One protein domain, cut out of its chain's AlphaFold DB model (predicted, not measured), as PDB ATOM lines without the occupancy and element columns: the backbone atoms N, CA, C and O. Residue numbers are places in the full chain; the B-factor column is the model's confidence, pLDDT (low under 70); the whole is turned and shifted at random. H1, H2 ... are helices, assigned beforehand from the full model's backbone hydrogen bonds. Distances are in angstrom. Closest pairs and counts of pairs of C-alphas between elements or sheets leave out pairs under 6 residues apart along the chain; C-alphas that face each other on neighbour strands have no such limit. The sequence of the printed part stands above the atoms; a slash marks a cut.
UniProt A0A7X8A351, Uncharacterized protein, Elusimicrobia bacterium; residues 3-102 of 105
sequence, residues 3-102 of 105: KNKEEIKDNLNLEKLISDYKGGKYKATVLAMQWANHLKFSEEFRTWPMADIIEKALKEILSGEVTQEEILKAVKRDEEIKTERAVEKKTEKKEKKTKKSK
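What this domain is: This is residues 3 to 102 of the 105 residues of an uncharacterized protein of Elusimicrobia bacterium (UniProt A0A7X8A351). H2 and H3 cross as a small core; H1 packs on it by residues 14 to 19, and long H4 runs out as an arm. Residues 3 to 10 and 80 to 102 stick out. The 100 printed residues, all helix in class, have named helices H1 to H4 in order and no named strand. The whole is only just extended, close to loose: radius of gyration of the C-alphas 19.3 A, spans 69 by 30 by 19 A.

Where its parts are: H1, residues 3 to 20, starts at C-alpha 3 (153.713, 117.788, 155.600) and measures 25.8 A. H2 is residues 25 to 39, 20.6 A; H3 is 50 to 63, 19.9 A. H4, residues 68 to 100, measures 48.6 A and ends at C-alpha 100 (199.342, 158.272, 160.381).

How they stand to each other: The hub H2 touches H3 at a steep tilt of 62 degrees, closest C-alphas Ala 32 and Ala 57, 4.9 A. H4 touches H2 with residues 68 to 78 alone, closest C-alphas Ile 71 and Trp 35, 5.8 A. H1 touches H3, closest C-alphas Leu 17 and Leu 62, 6.2 A. H1 and H2 only just touch, only at the corner, with 3 pairs of C-alphas within 8 A, closest Ile 18 and Lys 25, 5.3 A. H1 and H4 are apart. In H1 to H4 every O i to N i+4 pair is within hydrogen-bond range.

The domain as a whole: The C-alphas farthest apart, Lys 5 and Lys 102, are 69.4 A apart. The printed part has no cut and no long link. pLDDT is under 70 at residues 3 to 9, 12 and 88 to 102.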
ATOM      1  N   LYS A   3     153.026 116.529 155.971       56.66
ATOM      2  CA  LYS A   3     153.713 117.788 155.600       56.66
ATOM      3  C   LYS A   3     153.836 117.998 154.086       56.66
ATOM      4  O   LYS A   3     153.493 119.060 153.590       56.66
ATOM      5  N   ASN A   4     154.190 116.944 153.346       63.94
ATOM      6  CA  ASN A   4     154.338 117.019 151.890       63.94
ATOM      7  C   ASN A   4     153.037 117.421 151.172       63.94
ATOM      8  O   ASN A   4     153.087 118.065 150.136       63.94
ATOM      9  N   LYS A   5     151.861 117.034 151.686       63.88
ATOM     10  CA  LYS A   5     150.583 117.361 151.032       63.88
ATOM     11  C   LYS A   5     150.165 118.813 151.256       63.88
ATOM     12  O   LYS A   5     149.592 119.402 150.346       63.88
ATOM     13  N   GLU A   6     150.426 119.366 152.436       66.75
ATOM     14  CA  GLU A   6     150.139 120.777 152.737       66.75
ATOM     15  C   GLU A   6     151.089 121.704 151.981       66.75
ATOM     16  O   GLU A   6     150.632 122.631 151.325       66.75
ATOM     17  N   GLU A   7     152.378 121.378 151.949       66.94
ATOM     18  CA  GLU A   7     153.394 122.162 151.240       66.94
ATOM     19  C   GLU A   7     153.163 122.185 149.718       66.94
ATOM     20  O   GLU A   7     153.277 123.228 149.075       66.94
ATOM     21  N   ILE A   8     152.740 121.060 149.127       67.50
ATOM     22  CA  ILE A   8     152.336 121.006 147.711       67.50
ATOM     23  C   ILE A   8     151.081 121.859 147.463       67.50
ATOM     24  O   ILE A   8     150.982 122.529 146.435       67.50
ATOM     25  N   LYS A   9     150.115 121.851 148.388       67.25
ATOM     26  CA  LYS A   9     148.875 122.630 148.262       67.25
ATOM     27  C   LYS A   9     149.137 124.133 148.369       67.25
ATOM     28  O   LYS A   9     148.556 124.894 147.598       67.25
ATOM     29  N   ASP A  10     150.024 124.542 149.269       72.12
ATOM     30  CA  ASP A  10     150.441 125.936 149.424       72.12
ATOM     31  C   ASP A  10     151.223 126.433 148.206       72.12
ATOM     32  O   ASP A  10     150.939 127.520 147.704       72.12
ATOM     33  N   ASN A  11     152.123 125.616 147.649       70.56
ATOM     34  CA  ASN A  11     152.830 125.950 146.409       70.56
ATOM     35  C   ASN A  11     151.879 126.105 145.208       70.56
ATOM     36  O   ASN A  11     151.985 127.070 144.454       70.56
ATOM     37  N   LEU A  12     150.899 125.207 145.053       68.56
ATOM     38  CA  LEU A  12     149.869 125.321 144.007       68.56
ATOM     39  C   LEU A  12     149.011 126.584 144.170       68.56
ATOM     40  O   LEU A  12     148.559 127.162 143.181       68.56
ATOM     41  N   ASN A  13     148.785 127.016 145.411       80.44
ATOM     42  CA  ASN A  13     148.085 128.260 145.704       80.44
ATOM     43  C   ASN A  13     148.940 129.475 145.312       80.44
ATOM     44  O   ASN A  13     148.442 130.393 144.664       80.44
ATOM     45  N   LEU A  14     150.242 129.442 145.610       78.75
ATOM     46  CA  LEU A  14     151.170 130.510 145.247       78.75
ATOM     47  C   LEU A  14     151.272 130.699 143.726       78.75
ATOM     48  O   LEU A  14     151.126 131.814 143.238       78.75
ATOM     49  N   GLU A  15     151.450 129.614 142.970       81.50
ATOM     50  CA  GLU A  15     151.507 129.636 141.498       81.50
ATOM     51  C   GLU A  15     150.237 130.241 140.882       81.50
ATOM     52  O   GLU A  15     150.292 131.046 139.943       81.50
ATOM     53  N   LYS A  16     149.076 129.901 141.454       82.38
ATOM     54  CA  LYS A  16     147.796 130.472 141.038       82.38
ATOM     55  C   LYS A  16     147.725 131.968 141.349       82.38
ATOM     56  O   LYS A  16     147.397 132.751 140.463       82.38
ATOM     57  N   LEU A  17     148.083 132.373 142.565       81.06
ATOM     58  CA  LEU A  17     148.088 133.779 142.974       81.06
ATOM     59  C   LEU A  17     149.048 134.625 142.124       81.06
ATOM     60  O   LEU A  17     148.696 135.733 141.723       81.06
ATOM     61  N   ILE A  18     150.229 134.097 141.788       83.94
ATOM     62  CA  ILE A  18     151.198 134.744 140.889       83.94
ATOM     63  C   ILE A  18     150.606 134.925 139.486       83.94
ATOM     64  O   ILE A  18     150.827 135.960 138.852       83.94
ATOM     65  N   SER A  19     149.869 133.926 138.998       80.56
ATOM     66  CA  SER A  19     149.222 133.971 137.683       80.56
ATOM     67  C   SER A  19     148.056 134.962 137.641       80.56
ATOM     68  O   SER A  19     147.899 135.672 136.649       80.56
ATOM     69  N   ASP A  20     147.290 135.055 138.730       82.56
ATOM     70  CA  ASP A  20     146.133 135.948 138.869       82.56
ATOM     71  C   ASP A  20     146.533 137.399 139.219       82.56
ATOM     72  O   ASP A  20     145.710 138.322 139.163       82.56
ATOM     73  N   TYR A  21     147.801 137.639 139.567       81.75
ATOM     74  CA  TYR A  21     148.297 138.961 139.932       81.75
ATOM     75  C   TYR A  21     148.214 139.940 138.754       81.75
ATOM     76  O   TYR A  21     148.955 139.843 137.772       81.75
ATOM     77  N   LYS A  22     147.359 140.964 138.885       78.69
ATOM     78  CA  LYS A  22     147.096 141.971 137.835       78.69
ATOM     79  C   LYS A  22     148.338 142.721 137.346       78.69
ATOM     80  O   LYS A  22     148.354 143.200 136.217       78.69
ATOM     81  N   GLY A  23     149.373 142.845 138.178       77.94
ATOM     82  CA  GLY A  23     150.639 143.474 137.790       77.94
ATOM     83  C   GLY A  23     151.543 142.587 136.925       77.94
ATOM     84  O   GLY A  23     152.560 143.073 136.435       77.94
ATOM     85  N   GLY A  24     151.181 141.314 136.737       87.06
ATOM     86  CA  GLY A  24     151.948 140.302 136.021       87.06
ATOM     87  C   GLY A  24     153.010 139.617 136.887       87.06
ATOM     88  O   GLY A  24     153.650 140.241 137.738       87.06
ATOM     89  N   LYS A  25     153.243 138.326 136.622       86.75
ATOM     90  CA  LYS A  25     154.163 137.472 137.394       86.75
ATOM     91  C   LYS A  25     155.570 138.050 137.562       86.75
ATOM     92  O   LYS A  25     156.108 138.050 138.660       86.75
ATOM     93  N   TYR A  26     156.144 138.623 136.501       89.88
ATOM     94  CA  TYR A  26     157.498 139.183 136.543       89.88
ATOM     95  C   TYR A  26     157.592 140.402 137.461       89.88
ATOM     96  O   TYR A  26     158.584 140.570 138.168       89.88
ATOM     97  N   LYS A  27     156.544 141.234 137.488       90.00
ATOM     98  CA  LYS A  27     156.481 142.389 138.384       90.00
ATOM     99  C   LYS A  27     156.396 141.936 139.839       90.00
ATOM    100  O   LYS A  27     157.121 142.476 140.668       90.00
ATOM    101  N   ALA A  28     155.583 140.918 140.132       89.69
ATOM    102  CA  ALA A  28     155.517 140.320 141.465       89.69
ATOM    103  C   ALA A  28     156.883 139.768 141.908       89.69
ATOM    104  O   ALA A  28     157.315 140.051 143.019       89.69
ATOM    105  N   THR A  29     157.609 139.069 141.027       91.50
ATOM    106  CA  THR A  29     158.955 138.552 141.334       91.50
ATOM    107  C   THR A  29     159.954 139.665 141.655       91.50
ATOM    108  O   THR A  29     160.715 139.550 142.616       91.50
ATOM    109  N   VAL A  30     159.958 140.756 140.881       93.50
ATOM    110  CA  VAL A  30     160.857 141.896 141.131       93.50
ATOM    111  C   VAL A  30     160.531 142.566 142.466       93.50
ATOM    112  O   VAL A  30     161.439 142.812 143.259       93.50
ATOM    113  N   LEU A  31     159.247 142.810 142.738       94.19
ATOM    114  CA  LEU A  31     158.796 143.395 144.003       94.19
ATOM    115  C   LEU A  31     159.132 142.489 145.194       94.19
ATOM    116  O   LEU A  31     159.622 142.979 146.208       94.19
ATOM    117  N   ALA A  32     158.963 141.174 145.050       95.25
ATOM    118  CA  ALA A  32     159.311 140.212 146.088       95.25
ATOM    119  C   ALA A  32     160.811 140.209 146.387       95.25
ATOM    120  O   ALA A  32     161.196 140.177 147.548       95.25
ATOM    121  N   MET A  33     161.670 140.307 145.369       95.44
ATOM    122  CA  MET A  33     163.116 140.412 145.585       95.44
ATOM    123  C   MET A  33     163.494 141.722 146.290       95.44
ATOM    124  O   MET A  33     164.337 141.726 147.186       95.44
ATOM    125  N   GLN A  34     162.885 142.843 145.900       95.50
ATOM    126  CA  GLN A  34     163.106 144.134 146.558       95.50
ATOM    127  C   GLN A  34     162.699 144.083 148.032       95.50
ATOM    128  O   GLN A  34     163.482 144.459 148.905       95.50
ATOM    129  N   TRP A  35     161.515 143.542 148.305       96.94
ATOM    130  CA  TRP A  35     161.003 143.388 149.655       96.94
ATOM    131  C   TRP A  35     161.818 142.390 150.481       96.94
ATOM    132  O   TRP A  35     162.204 142.686 151.606       96.94
ATOM    133  N   ALA A  36     162.205 141.251 149.909       96.44
ATOM    134  CA  ALA A  36     163.044 140.270 150.587       96.44
ATOM    135  C   ALA A  36     164.418 140.841 150.972       96.44
ATOM    136  O   ALA A  36     164.930 140.554 152.054       96.44
ATOM    137  N   ASN A  37     165.010 141.684 150.119       93.88
ATOM    138  CA  ASN A  37     166.249 142.384 150.457       93.88
ATOM    139  C   ASN A  37     166.065 143.333 151.643       93.88
ATOM    140  O   ASN A  37     166.956 143.399 152.485       93.88
ATOM    141  N   HIS A  38     164.926 144.025 151.723       94.69
ATOM    142  CA  HIS A  38     164.578 144.847 152.878       94.69
ATOM    143  C   HIS A  38     164.426 143.998 154.148       94.69
ATOM    144  O   HIS A  38     165.099 144.245 155.150       94.69
ATOM    145  N   LEU A  39     163.632 142.923 154.083       94.50
ATOM    146  CA  LEU A  39     163.422 141.996 155.197       94.50
ATOM    147  C   LEU A  39     164.741 141.419 155.722       94.50
ATOM    148  O   LEU A  39     164.916 141.293 156.933       94.50
ATOM    149  N   LYS A  40     165.708 141.142 154.839       91.81
ATOM    150  CA  LYS A  40     167.030 140.615 155.205       91.81
ATOM    151  C   LYS A  40     167.829 141.531 156.142       91.81
ATOM    152  O   LYS A  40     168.731 141.045 156.827       91.81
ATOM    153  N   PHE A  41     167.524 142.831 156.175       88.00
ATOM    154  CA  PHE A  41     168.134 143.783 157.107       88.00
ATOM    155  C   PHE A  41     167.487 143.786 158.495       88.00
ATOM    156  O   PHE A  41     168.095 144.310 159.429       88.00
ATOM    157  N   SER A  42     166.299 143.203 158.653       89.00
ATOM    158  CA  SER A  42     165.700 142.994 159.970       89.00
ATOM    159  C   SER A  42     166.418 141.866 160.716       89.00
ATOM    160  O   SER A  42     166.869 140.890 160.112       89.00
ATOM    161  N   GLU A  43     166.502 141.975 162.041       88.75
ATOM    162  CA  GLU A  43     167.124 140.934 162.871       88.75
ATOM    163  C   GLU A  43     166.350 139.605 162.812       88.75
ATOM    164  O   GLU A  43     166.958 138.542 162.911       88.75
ATOM    165  N   GLU A  44     165.039 139.653 162.562       91.06
ATOM    166  CA  GLU A  44     164.171 138.474 162.463       91.06
ATOM    167  C   GLU A  44     164.534 137.574 161.272       91.06
ATOM    168  O   GLU A  44     164.686 136.361 161.429       91.06
ATOM    169  N   PHE A  45     164.741 138.161 160.088       92.62
ATOM    170  CA  PHE A  45     165.016 137.405 158.855       92.62
ATOM    171  C   PHE A  45     166.507 137.339 158.503       92.62
ATOM    172  O   PHE A  45     166.904 136.734 157.501       92.62
ATOM    173  N   ARG A  46     167.377 137.923 159.333       90.94
ATOM    174  CA  ARG A  46     168.824 137.985 159.084       90.94
ATOM    175  C   ARG A  46     169.445 136.607 158.867       90.94
ATOM    176  O   ARG A  46     170.313 136.457 158.006       90.94
ATOM    177  N   THR A  47     168.983 135.596 159.596       93.94
ATOM    178  CA  THR A  47     169.494 134.216 159.524       93.94
ATOM    179  C   THR A  47     168.767 133.343 158.504       93.94
ATOM    180  O   THR A  47     169.281 132.285 158.149       93.94
ATOM    181  N   TRP A  48     167.615 133.784 157.992       95.62
ATOM    182  CA  TRP A  48     166.796 132.979 157.090       95.62
ATOM    183  C   TRP A  48     167.461 132.826 155.711       95.62
ATOM    184  O   TRP A  48     168.072 133.782 155.214       95.62
ATOM    185  N   PRO A  49     167.356 131.658 155.055       96.00
ATOM    186  CA  PRO A  49     167.738 131.493 153.657       96.00
ATOM    187  C   PRO A  49     167.013 132.489 152.750       96.00
ATOM    188  O   PRO A  49     165.840 132.790 152.945       96.00
ATOM    189  N   MET A  50     167.700 132.995 151.723       93.31
ATOM    190  CA  MET A  50     167.105 134.010 150.844       93.31
ATOM    191  C   MET A  50     165.868 133.486 150.100       93.31
ATOM    192  O   MET A  50     164.930 134.242 149.878       93.31
ATOM    193  N   ALA A  51     165.850 132.196 149.748       93.75
ATOM    194  CA  ALA A  51     164.704 131.558 149.105       93.75
ATOM    195  C   ALA A  51     163.436 131.655 149.972       93.75
ATOM    196  O   ALA A  51     162.403 132.109 149.485       93.75
ATOM    197  N   ASP A  52     163.547 131.346 151.266       94.56
ATOM    198  CA  ASP A  52     162.422 131.368 152.210       94.56
ATOM    199  C   ASP A  52     161.877 132.791 152.408       94.56
ATOM    200  O   ASP A  52     160.669 133.010 152.507       94.56
ATOM    201  N   ILE A  53     162.765 133.791 152.407       96.31
ATOM    202  CA  ILE A  53     162.369 135.204 152.501       96.31
ATOM    203  C   ILE A  53     161.650 135.647 151.221       96.31
ATOM    204  O   ILE A  53     160.665 136.377 151.297       96.31
ATOM    205  N   ILE A  54     162.107 135.201 150.045       94.94
ATOM    206  CA  ILE A  54     161.438 135.494 148.769       94.94
ATOM    207  C   ILE A  54     160.043 134.866 148.740       94.94
ATOM    208  O   ILE A  54     159.099 135.521 148.299       94.94
ATOM    209  N   GLU A  55     159.885 133.636 149.230       92.88
ATOM    210  CA  GLU A  55     158.574 132.986 149.308       92.88
ATOM    211  C   GLU A  55     157.622 133.747 150.242       92.88
ATOM    212  O   GLU A  55     156.478 134.020 149.871       92.88
ATOM    213  N   LYS A  56     158.100 134.163 151.422       93.88
ATOM    214  CA  LYS A  56     157.338 135.024 152.341       93.88
ATOM    215  C   LYS A  56     156.949 136.347 151.681       93.88
ATOM    216  O   LYS A  56     155.782 136.726 151.724       93.88
ATOM    217  N   ALA A  57     157.895 137.006 151.016       95.12
ATOM    218  CA  ALA A  57     157.649 138.263 150.320       95.12
ATOM    219  C   ALA A  57     156.610 138.113 149.198       95.12
ATOM    220  O   ALA A  57     155.743 138.970 149.039       95.12
ATOM    221  N   LEU A  58     156.652 137.011 148.440       93.44
ATOM    222  CA  LEU A  58     155.627 136.698 147.443       93.44
ATOM    223  C   LEU A  58     154.252 136.542 148.098       93.44
ATOM    224  O   LEU A  58     153.291 137.121 147.599       93.44
ATOM    225  N   LYS A  59     154.147 135.819 149.219       91.56
ATOM    226  CA  LYS A  59     152.874 135.656 149.944       91.56
ATOM    227  C   LYS A  59     152.291 137.004 150.371       91.56
ATOM    228  O   LYS A  59     151.122 137.245 150.094       91.56
ATOM    229  N   GLU A  60     153.101 137.882 150.957       93.12
ATOM    230  CA  GLU A  60     152.676 139.209 151.440       93.12
ATOM    231  C   GLU A  60     152.226 140.148 150.309       93.12
ATOM    232  O   GLU A  60     151.245 140.881 150.441       93.12
ATOM    233  N   ILE A  61     152.904 140.108 149.160       92.31
ATOM    234  CA  ILE A  61     152.533 140.923 147.992       92.31
ATOM    235  C   ILE A  61     151.232 140.422 147.368       92.31
ATOM    236  O   ILE A  61     150.376 141.211 146.967       92.31
ATOM    237  N   LEU A  62     151.091 139.102 147.244       89.12
ATOM    238  CA  LEU A  62     149.946 138.484 146.579       89.12
ATOM    239  C   LEU A  62     148.691 138.489 147.455       89.12
ATOM    240  O   LEU A  62     147.586 138.551 146.917       89.12
ATOM    241  N   SER A  63     148.849 138.456 148.781       87.94
ATOM    242  CA  SER A  63     147.753 138.652 149.736       87.94
ATOM    243  C   SER A  63     147.311 140.116 149.838       87.94
ATOM    244  O   SER A  63     146.218 140.386 150.334       87.94
ATOM    245  N   GLY A  64     148.134 141.054 149.351       87.50
ATOM    246  CA  GLY A  64     147.910 142.492 149.489       87.50
ATOM    247  C   GLY A  64     148.253 143.037 150.877       87.50
ATOM    248  O   GLY A  64     147.901 144.177 151.169       87.50
ATOM    249  N   GLU A  65     148.929 142.248 151.716       91.81
ATOM    250  CA  GLU A  65     149.466 142.683 153.011       91.81
ATOM    251  C   GLU A  65     150.550 143.751 152.839       91.81
ATOM    252  O   GLU A  65     150.670 144.645 153.671       91.81
ATOM    253  N   VAL A  66     151.294 143.684 151.730       93.19
ATOM    254  CA  VAL A  66     152.302 144.677 151.360       93.19
ATOM    255  C   VAL A  66     152.014 145.235 149.969       93.19
ATOM    256  O   VAL A  66     151.904 144.512 148.973       93.19
ATOM    257  N   THR A  67     151.935 146.559 149.885       92.81
ATOM    258  CA  THR A  67     151.700 147.296 148.642       92.81
ATOM    259  C   THR A  67     153.003 147.666 147.932       92.81
ATOM    260  O   THR A  67     154.074 147.791 148.529       92.81
ATOM    261  N   GLN A  68     152.917 147.929 146.625       92.31
ATOM    262  CA  GLN A  68     154.067 148.405 145.849       92.31
ATOM    263  C   GLN A  68     154.661 149.706 146.426       92.31
ATOM    264  O   GLN A  68     155.874 149.905 146.387       92.31
ATOM    265  N   GLU A  69     153.825 150.598 146.951       94.12
ATOM    266  CA  GLU A  69     154.258 151.881 147.511       94.12
ATOM    267  C   GLU A  69     155.072 151.711 148.796       94.12
ATOM    268  O   GLU A  69     156.050 152.432 149.003       94.12
ATOM    269  N   GLU A  70     154.711 150.746 149.641       95.38
ATOM    270  CA  GLU A  70     155.464 150.410 150.853       95.38
ATOM    271  C   GLU A  70     156.830 149.820 150.512       95.38
ATOM    272  O   GLU A  70     157.839 150.257 151.069       95.38
ATOM    273  N   ILE A  71     156.884 148.922 149.524       95.19
ATOM    274  CA  ILE A  71     158.146 148.343 149.038       95.19
ATOM    275  C   ILE A  71     159.070 149.445 148.525       95.19
ATOM    276  O   ILE A  71     160.238 149.500 148.902       95.19
ATOM    277  N   LEU A  72     158.557 150.365 147.705       93.62
ATOM    278  CA  LEU A  72     159.361 151.468 147.169       93.62
ATOM    279  C   LEU A  72     159.888 152.395 148.272       93.62
ATOM    280  O   LEU A  72     161.042 152.827 148.208       93.62
ATOM    281  N   LYS A  73     159.078 152.684 149.298       95.00
ATOM    282  CA  LYS A  73     159.517 153.471 150.462       95.00
ATOM    283  C   LYS A  73     160.629 152.760 151.232       95.00
ATOM    284  O   LYS A  73     161.608 153.405 151.606       95.00
ATOM    285  N   ALA A  74     160.491 151.453 151.446       93.62
ATOM    286  CA  ALA A  74     161.481 150.648 152.150       93.62
ATOM    287  C   ALA A  74     162.809 150.567 151.385       93.62
ATOM    288  O   ALA A  74     163.857 150.869 151.950       93.62
ATOM    289  N   VAL A  75     162.761 150.283 150.079       91.44
ATOM    290  CA  VAL A  75     163.951 150.246 149.211       91.44
ATOM    291  C   VAL A  75     164.697 151.574 149.243       91.44
ATOM    292  O   VAL A  75     165.910 151.590 149.445       91.44
ATOM    293  N   LYS A  76     163.980 152.694 149.099       92.06
ATOM    294  CA  LYS A  76     164.592 154.024 149.137       92.06
ATOM    295  C   LYS A  76     165.307 154.275 150.468       92.06
ATOM    296  O   LYS A  76     166.443 154.744 150.480       92.06
ATOM    297  N   ARG A  77     164.670 153.917 151.585       90.19
ATOM    298  CA  ARG A  77     165.259 154.063 152.922       90.19
ATOM    299  C   ARG A  77     166.511 153.199 153.091       90.19
ATOM    300  O   ARG A  77     167.505 153.658 153.649       90.19
ATOM    301  N   ASP A  78     166.495 151.972 152.584       89.88
ATOM    302  CA  ASP A  78     167.654 151.079 152.646       89.88
ATOM    303  C   ASP A  78     168.830 151.597 151.804       89.88
ATOM    304  O   ASP A  78     169.992 151.455 152.196       89.88
ATOM    305  N   GLU A  79     168.552 152.202 150.646       88.19
ATOM    306  CA  GLU A  79     169.561 152.851 149.804       88.19
ATOM    307  C   GLU A  79     170.177 154.080 150.478       88.19
ATOM    308  O   GLU A  79     171.403 154.239 150.446       88.19
ATOM    309  N   GLU A  80     169.361 154.909 151.132       87.38
ATOM    310  CA  GLU A  80     169.821 156.053 151.930       87.38
ATOM    311  C   GLU A  80     170.786 155.582 153.032       87.38
ATOM    312  O   GLU A  80     171.937 156.026 153.076       87.38
ATOM    313  N   ILE A  81     170.400 154.568 153.817       84.25
ATOM    314  CA  ILE A  81     171.237 154.000 154.891       84.25
ATOM    315  C   ILE A  81     172.548 153.410 154.346       84.25
ATOM    316  O   ILE A  81     173.620 153.570 154.940       84.25
ATOM    317  N   LYS A  82     172.500 152.696 153.213       83.44
ATOM    318  CA  LYS A  82     173.711 152.150 152.571       83.44
ATOM    319  C   LYS A  82     174.649 153.262 152.115       83.44
ATOM    320  O   LYS A  82     175.867 153.119 152.251       83.44
ATOM    321  N   THR A  83     174.090 154.345 151.584       81.94
ATOM    322  CA  THR A  83     174.849 155.493 151.087       81.94
ATOM    323  C   THR A  83     175.508 156.248 152.237       81.94
ATOM    324  O   THR A  83     176.714 156.488 152.173       81.94
ATOM    325  N   GLU A  84     174.782 156.522 153.322       77.44
ATOM    326  CA  GLU A  84     175.317 157.149 154.541       77.44
ATOM    327  C   GLU A  84     176.499 156.353 155.110       77.44
ATOM    328  O   GLU A  84     177.610 156.876 155.228       77.44
ATOM    329  N   ARG A  85     176.322 155.043 155.318       75.81
ATOM    330  CA  ARG A  85     177.391 154.154 155.810       75.81
ATOM    331  C   ARG A  85     178.602 154.095 154.875       75.81
ATOM    332  O   ARG A  85     179.732 153.868 155.318       75.81
ATOM    333  N   ALA A  86     178.394 154.236 153.567       74.81
ATOM    334  CA  ALA A  86     179.483 154.265 152.596       74.81
ATOM    335  C   ALA A  86     180.268 155.585 152.645       74.81
ATOM    336  O   ALA A  86     181.482 155.575 152.415       74.81
ATOM    337  N   VAL A  87     179.601 156.701 152.949       74.25
ATOM    338  CA  VAL A  87     180.232 158.012 153.155       74.25
ATOM    339  C   VAL A  87     181.039 158.018 154.454       74.25
ATOM    340  O   VAL A  87     182.219 158.367 154.408       74.25
ATOM    341  N   GLU A  88     180.480 157.519 155.560       68.50
ATOM    342  CA  GLU A  88     181.172 157.396 156.857       68.50
ATOM    343  C   GLU A  88     182.453 156.551 156.753       68.50
ATOM    344  O   GLU A  88     183.536 156.955 157.174       68.50
ATOM    345  N   LYS A  89     182.392 155.400 156.073       68.00
ATOM    346  CA  LYS A  89     183.586 154.560 155.861       68.00
ATOM    347  C   LYS A  89     184.673 155.245 155.026       68.00
ATOM    348  O   LYS A  89     185.849 154.881 155.131       68.00
ATOM    349  N   LYS A  90     184.309 156.192 154.155       67.12
ATOM    350  CA  LYS A  90     185.268 156.961 153.346       67.12
ATOM    351  C   LYS A  90     185.893 158.099 154.151       67.12
ATOM    352  O   LYS A  90     187.092 158.330 153.988       67.12
ATOM    353  N   THR A  91     185.136 158.767 155.020       64.19
ATOM    354  CA  THR A  91     185.660 159.816 155.910       64.19
ATOM    355  C   THR A  91     186.580 159.229 156.981       64.19
ATOM    356  O   THR A  91     187.712 159.696 157.106       64.19
ATOM    357  N   GLU A  92     186.208 158.113 157.617       62.62
ATOM    358  CA  GLU A  92     187.055 157.419 158.603       62.62
ATOM    359  C   GLU A  92     188.388 156.927 158.011       62.62
ATOM    360  O   GLU A  92     189.448 157.026 158.638       62.62
ATOM    361  N   LYS A  93     188.369 156.400 156.777       63.44
ATOM    362  CA  LYS A  93     189.600 155.995 156.074       63.44
ATOM    363  C   LYS A  93     190.484 157.186 155.715       63.44
ATOM    364  O   LYS A  93     191.704 157.019 155.651       63.44
ATOM    365  N   LYS A  94     189.897 158.357 155.458       61.00
ATOM    366  CA  LYS A  94     190.646 159.577 155.148       61.00
ATOM    367  C   LYS A  94     191.316 160.113 156.412       61.00
ATOM    368  O   LYS A  94     192.521 160.312 156.382       61.00
ATOM    369  N   GLU A  95     190.599 160.195 157.532       59.69
ATOM    370  CA  GLU A  95     191.135 160.660 158.824       59.69
ATOM    371  C   GLU A  95     192.216 159.745 159.415       59.69
ATOM    372  O   GLU A  95     193.224 160.233 159.934       59.69
ATOM    373  N   LYS A  96     192.066 158.416 159.296       60.59
ATOM    374  CA  LYS A  96     193.116 157.467 159.714       60.59
ATOM    375  C   LYS A  96     194.387 157.589 158.872       60.59
ATOM    376  O   LYS A  96     195.474 157.378 159.401       60.59
ATOM    377  N   LYS A  97     194.272 157.947 157.587       58.41
ATOM    378  CA  LYS A  97     195.439 158.229 156.739       58.41
ATOM    379  C   LYS A  97     196.109 159.549 157.120       58.41
ATOM    380  O   LYS A  97     197.325 159.565 157.219       58.41
ATOM    381  N   THR A  98     195.352 160.609 157.416       57.19
ATOM    382  CA  THR A  98     195.936 161.903 157.816       57.19
ATOM    383  C   THR A  98     196.625 161.863 159.179       57.19
ATOM    384  O   THR A  98     197.635 162.534 159.355       57.19
ATOM    385  N   LYS A  99     196.114 161.085 160.146       57.50
ATOM    386  CA  LYS A  99     196.771 160.929 161.459       57.50
ATOM    387  C   LYS A  99     198.073 160.130 161.373       57.50
ATOM    388  O   LYS A  99     199.035 160.496 162.027       57.50
ATOM    389  N   LYS A 100     198.132 159.095 160.528       53.75
ATOM    390  CA  LYS A 100     199.342 158.272 160.381       53.75
ATOM    391  C   LYS A 100     200.507 159.029 159.724       53.75
ATOM    392  O   LYS A 100     201.649 158.751 160.037       53.75
ATOM    393  N   SER A 101     200.215 160.017 158.876       55.00
ATOM    394  CA  SER A 101     201.228 160.879 158.250       55.00
ATOM    395  C   SER A 101     201.772 161.991 159.152       55.00
ATOM    396  O   SER A 101     202.684 162.686 158.729       55.00
ATOM    397  N   LYS A 102     201.201 162.211 160.346       52.94
ATOM    398  CA  LYS A 102     201.605 163.291 161.266       52.94
ATOM    399  C   LYS A 102     202.438 162.798 162.462       52.94
ATOM    400  O   LYS A 102     202.988 163.619 163.178       52.94
TER     401      LYS A 102